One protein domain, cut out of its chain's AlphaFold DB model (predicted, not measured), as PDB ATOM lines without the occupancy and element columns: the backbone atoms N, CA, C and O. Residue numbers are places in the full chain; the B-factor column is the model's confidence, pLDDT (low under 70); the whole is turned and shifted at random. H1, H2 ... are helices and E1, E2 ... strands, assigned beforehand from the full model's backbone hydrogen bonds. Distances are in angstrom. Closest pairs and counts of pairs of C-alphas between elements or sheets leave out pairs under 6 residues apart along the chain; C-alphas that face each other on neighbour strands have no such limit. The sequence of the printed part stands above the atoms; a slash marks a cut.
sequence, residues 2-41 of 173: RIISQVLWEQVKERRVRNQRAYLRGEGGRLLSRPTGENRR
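This is residues 2 to 41 of the 173 residues of a protein of Nitrospiraceae bacterium (UniProt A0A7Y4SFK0). One long helix, H1, forms the stem of a T, and the stretch after it, residues 22 to 41, makes the crossbar at its far end. Residues 2 to 18, of which 6 to 18 belong to H1, stick out free; in the crossbar, the chain folds back through a small loop to the short strand E1. The printed part has 40 residues, with one named helix, then one named strand; it is mostly helix, with under half of its residues in these elements. It is only just extended, close to loose, with a radius of gyration of the C-alphas of 13.8 A, and flat, spanning 37 by 28 by 10 A.

H1, residues 6 to 21, and E1, residues 31 to 33, are apart, joined by a short link of 9 residues. Residues 24 to 25 pair antiparallel with E1, which pairs with no named strand. In H1 every O i to N i+4 pair is within hydrogen-bond range.

H1 runs 22.9 A from C-alpha 6 at (85.477, -23.321, -17.759). E1 ends at C-alpha 33, (96.237, 1.750, -0.461).

The C-alphas farthest apart, of Arg 2 and Glu 38, are 40.0 A apart. The printed part has no cut. pLDDT is under 70 at residues 2, 22 and 32 to 41.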
ATOM      1  N   ARG A   2      88.010 -31.824 -14.085       67.50
ATOM      2  CA  ARG A   2      87.895 -30.409 -13.678       67.50
ATOM      3  C   ARG A   2      86.747 -30.282 -12.682       67.50
ATOM      4  O   ARG A   2      85.622 -30.629 -13.006       67.50
ATOM      5  N   ILE A   3      87.057 -29.783 -11.488       85.19
ATOM      6  CA  ILE A   3      86.112 -29.589 -10.373       85.19
ATOM      7  C   ILE A   3      85.116 -28.445 -10.674       85.19
ATOM      8  O   ILE A   3      84.082 -28.328 -10.026       85.19
ATOM      9  N   ILE A   4      85.410 -27.589 -11.664       89.19
ATOM     10  CA  ILE A   4      84.661 -26.362 -11.965       89.19
ATOM     11  C   ILE A   4      84.550 -26.182 -13.489       89.19
ATOM     12  O   ILE A   4      85.491 -26.509 -14.218       89.19
ATOM     13  N   SER A   5      83.420 -25.650 -13.975       91.75
ATOM     14  CA  SER A   5      83.228 -25.337 -15.397       91.75
ATOM     15  C   SER A   5      84.180 -24.234 -15.876       91.75
ATOM     16  O   SER A   5      84.545 -23.325 -15.126       91.75
ATOM     17  N   GLN A   6      84.569 -24.299 -17.153       90.44
ATOM     18  CA  GLN A   6      85.477 -23.321 -17.759       90.44
ATOM     19  C   GLN A   6      84.886 -21.902 -17.736       90.44
ATOM     20  O   GLN A   6      85.574 -20.950 -17.377       90.44
ATOM     21  N   VAL A   7      83.586 -21.789 -18.016       92.25
ATOM     22  CA  VAL A   7      82.848 -20.519 -17.996       92.25
ATOM     23  C   VAL A   7      82.864 -19.886 -16.600       92.25
ATOM     24  O   VAL A   7      83.163 -18.701 -16.459       92.25
ATOM     25  N   LEU A   8      82.616 -20.667 -15.539       92.06
ATOM     26  CA  LEU A   8      82.660 -20.158 -14.163       92.06
ATOM     27  C   LEU A   8      84.082 -19.736 -13.764       92.06
ATOM     28  O   LEU A   8      84.271 -18.726 -13.083       92.06
ATOM     29  N   TRP A   9      85.094 -20.480 -14.213       93.38
ATOM     30  CA  TRP A   9      86.492 -20.128 -13.982       93.38
ATOM     31  C   TRP A   9      86.868 -18.785 -14.625       93.38
ATOM     32  O   TRP A   9      87.508 -17.946 -13.989       93.38
ATOM     33  N   GLU A  10      86.439 -18.551 -15.863       93.25
ATOM     34  CA  GLU A  10      86.662 -17.291 -16.579       93.25
ATOM     35  C   GLU A  10      85.967 -16.111 -15.898       93.25
ATOM     36  O   GLU A  10      86.625 -15.112 -15.601       93.25
ATOM     37  N   GLN A  11      84.704 -16.271 -15.500       91.75
ATOM     38  CA  GLN A  11      83.965 -15.246 -14.755       91.75
ATOM     39  C   GLN A  11      84.644 -14.869 -13.427       91.75
ATOM     40  O   GLN A  11      84.725 -13.691 -13.060       91.75
ATOM     41  N   VAL A  12      85.169 -15.851 -12.686       91.06
ATOM     42  CA  VAL A  12      85.897 -15.592 -11.433       91.06
ATOM     43  C   VAL A  12      87.211 -14.857 -11.700       91.06
ATOM     44  O   VAL A  12      87.533 -13.921 -10.959       91.06
ATOM     45  N   LYS A  13      87.957 -15.239 -12.746       91.94
ATOM     46  CA  LYS A  13      89.189 -14.543 -13.151       91.94
ATOM     47  C   LYS A  13      88.902 -13.083 -13.491       91.94
ATOM     48  O   LYS A  13      89.539 -12.197 -12.921       91.94
ATOM     49  N   GLU A  14      87.905 -12.823 -14.330       90.62
ATOM     50  CA  GLU A  14      87.509 -11.462 -14.701       90.62
ATOM     51  C   GLU A  14      87.102 -10.632 -13.485       90.62
ATOM     52  O   GLU A  14      87.542  -9.491 -13.317       90.62
ATOM     53  N   ARG A  15      86.313 -11.216 -12.577       84.06
ATOM     54  CA  ARG A  15      85.910 -10.548 -11.336       84.06
ATOM     55  C   ARG A  15      87.107 -10.230 -10.439       84.06
ATOM     56  O   ARG A  15      87.145  -9.151  -9.848       84.06
ATOM     57  N   ARG A  16      88.085 -11.137 -10.320       84.12
ATOM     58  CA  ARG A  16      89.317 -10.899  -9.545       84.12
ATOM     59  C   ARG A  16      90.137  -9.761 -10.141       84.12
ATOM     60  O   ARG A  16      90.502  -8.859  -9.392       84.12
ATOM     61  N   VAL A  17      90.347  -9.758 -11.459       84.62
ATOM     62  CA  VAL A  17      91.070  -8.685 -12.164       84.62
ATOM     63  C   VAL A  17      90.361  -7.344 -11.975       84.62
ATOM     64  O   VAL A  17      90.985  -6.363 -11.574       84.62
ATOM     65  N   ARG A  18      89.036  -7.302 -12.166       80.38
ATOM     66  CA  ARG A  18      88.222  -6.093 -11.962       80.38
ATOM     67  C   ARG A  18      88.332  -5.559 -10.535       80.38
ATOM     68  O   ARG A  18      88.489  -4.360 -10.335       80.38
ATOM     69  N   ASN A  19      88.281  -6.444  -9.540       75.25
ATOM     70  CA  ASN A  19      88.440  -6.059  -8.141       75.25
ATOM     71  C   ASN A  19      89.862  -5.586  -7.831       75.25
ATOM     72  O   ASN A  19      90.014  -4.658  -7.047       75.25
ATOM     73  N   GLN A  20      90.887  -6.199  -8.428       73.31
ATOM     74  CA  GLN A  20      92.287  -5.838  -8.214       73.31
ATOM     75  C   GLN A  20      92.607  -4.440  -8.749       73.31
ATOM     76  O   GLN A  20      93.312  -3.705  -8.065       73.31
ATOM     77  N   ARG A  21      92.042  -4.059  -9.904       75.06
ATOM     78  CA  ARG A  21      92.190  -2.715 -10.500       75.06
ATOM     79  C   ARG A  21      91.690  -1.587  -9.601       75.06
ATOM     80  O   ARG A  21      92.123  -0.456  -9.760       75.06
ATOM     81  N   ALA A  22      90.790  -1.879  -8.664       69.38
ATOM     82  CA  ALA A  22      90.306  -0.873  -7.729       69.38
ATOM     83  C   ALA A  22      91.364  -0.477  -6.683       69.38
ATOM     84  O   ALA A  22      91.243   0.579  -6.079       69.38
ATOM     85  N   TYR A  23      92.364  -1.320  -6.416       72.31
ATOM     86  CA  TYR A  23      93.366  -1.064  -5.383       72.31
ATOM     87  C   TYR A  23      94.591  -0.375  -5.978       72.31
ATOM     88  O   TYR A  23      95.159  -0.874  -6.951       72.31
ATOM     89  N   LEU A  24      95.045   0.711  -5.349       73.62
ATOM     90  CA  LEU A  24      96.275   1.384  -5.750       73.62
ATOM     91  C   LEU A  24      97.483   0.499  -5.421       73.62
ATOM     92  O   LEU A  24      97.642   0.019  -4.290       73.62
ATOM     93  N   ARG A  25      98.343   0.286  -6.415       77.88
ATOM     94  CA  ARG A  25      99.587  -0.474  -6.285       77.88
ATOM     95  C   ARG A  25     100.752   0.374  -6.756       77.88
ATOM     96  O   ARG A  25     100.611   1.121  -7.716       77.88
ATOM     97  N   GLY A  26     101.865   0.257  -6.049       76.50
ATOM     98  CA  GLY A  26     103.111   0.934  -6.378       76.50
ATOM     99  C   GLY A  26     103.980   0.079  -7.281       76.50
ATOM    100  O   GLY A  26     103.590  -1.020  -7.694       76.50
ATOM    101  N   GLU A  27     105.188   0.567  -7.531       72.00
ATOM    102  CA  GLU A  27     106.226  -0.195  -8.218       72.00
ATOM    103  C   GLU A  27     106.489  -1.531  -7.498       72.00
ATOM    104  O   GLU A  27     106.403  -1.641  -6.271       72.00
ATOM    105  N   GLY A  28     106.697  -2.600  -8.272       74.06
ATOM    106  CA  GLY A  28     106.838  -3.963  -7.741       74.06
ATOM    107  C   GLY A  28     105.531  -4.625  -7.276       74.06
ATOM    108  O   GLY A  28     105.557  -5.691  -6.664       74.06
ATOM    109  N   GLY A  29     104.364  -4.023  -7.537       75.06
ATOM    110  CA  GLY A  29     103.059  -4.632  -7.251       75.06
ATOM    111  C   GLY A  29     102.628  -4.577  -5.780       75.06
ATOM    112  O   GLY A  29     101.572  -5.131  -5.429       75.06
ATOM    113  N   ARG A  30     103.392  -3.883  -4.923       75.19
ATOM    114  CA  ARG A  30     103.056  -3.652  -3.511       75.19
ATOM    115  C   ARG A  30     101.737  -2.888  -3.401       75.19
ATOM    116  O   ARG A  30     101.514  -1.896  -4.089       75.19
ATOM    117  N   LEU A  31     100.856  -3.355  -2.519       72.75
ATOM    118  CA  LEU A  31      99.597  -2.677  -2.222       72.75
ATOM    119  C   LEU A  31      99.892  -1.369  -1.472       72.75
ATOM    120  O   LEU A  31     100.375  -1.424  -0.343       72.75
ATOM    121  N   LEU A  32      99.616  -0.223  -2.099       67.75
ATOM    122  CA  LEU A  32      99.849   1.095  -1.498       67.75
ATOM    123  C   LEU A  32      98.654   1.549  -0.671       67.75
ATOM    124  O   LEU A  32      98.818   2.043   0.440       67.75
ATOM    125  N   SER A  33      97.440   1.351  -1.182       62.81
ATOM    126  CA  SER A  33      96.237   1.750  -0.461       62.81
ATOM    127  C   SER A  33      95.015   0.923  -0.853       62.81
ATOM    128  O   SER A  33      94.974   0.211  -1.863       62.81
ATOM    129  N   ARG A  34      93.991   0.980   0.006       64.31
ATOM    130  CA  ARG A  34      92.633   0.552  -0.359       64.31
ATOM    131  C   ARG A  34      92.104   1.506  -1.443       64.31
ATOM    132  O   ARG A  34      92.570   2.639  -1.485       64.31
ATOM    133  N   PRO A  35      91.142   1.081  -2.284       62.78
ATOM    134  CA  PRO A  35      90.558   1.944  -3.305       62.78
ATOM    135  C   PRO A  35      90.168   3.274  -2.668       62.78
ATOM    136  O   PRO A  35      89.403   3.265  -1.696       62.78
ATOM    137  N   THR A  36      90.710   4.388  -3.161       51.38
ATOM    138  CA  THR A  36      90.227   5.710  -2.770       51.38
ATOM    139  C   THR A  36      88.742   5.744  -3.113       51.38
ATOM    140  O   THR A  36      88.319   5.347  -4.200       51.38
ATOM    141  N   GLY A  37      87.914   6.125  -2.143       51.81
ATOM    142  CA  GLY A  37      86.454   6.145  -2.269       51.81
ATOM    143  C   GLY A  37      85.923   7.133  -3.314       51.81
ATOM    144  O   GLY A  37      84.717   7.340  -3.368       51.81
ATOM    145  N   GLU A  38      86.789   7.713  -4.149       48.66
ATOM    146  CA  GLU A  38      86.492   8.689  -5.202       48.66
ATOM    147  C   GLU A  38      85.332   8.230  -6.100       48.66
ATOM    148  O   GLU A  38      84.401   8.981  -6.357       48.66
ATOM    149  N   ASN A  39      85.312   6.942  -6.469       45.22
ATOM    150  CA  ASN A  39      84.240   6.338  -7.275       45.22
ATOM    151  C   ASN A  39      83.245   5.488  -6.471       45.22
ATOM    152  O   ASN A  39      82.402   4.789  -7.037       45.22
ATOM    153  N   ARG A  40      83.343   5.493  -5.140       52.81
ATOM    154  CA  ARG A  40      82.448   4.749  -4.252       52.81
ATOM    155  C   ARG A  40      82.209   5.578  -3.005       52.81
ATOM    156  O   ARG A  40      82.931   5.414  -2.024       52.81
ATOM    157  N   ARG A  41      81.153   6.404  -3.021       52.81
ATOM    158  CA  ARG A  41      80.558   6.935  -1.785       52.81
ATOM    159  C   ARG A  41      80.287   5.745  -0.872       52.81
ATOM    160  O   ARG A  41      79.344   4.985  -1.093       52.81
TER     161      ARG A  41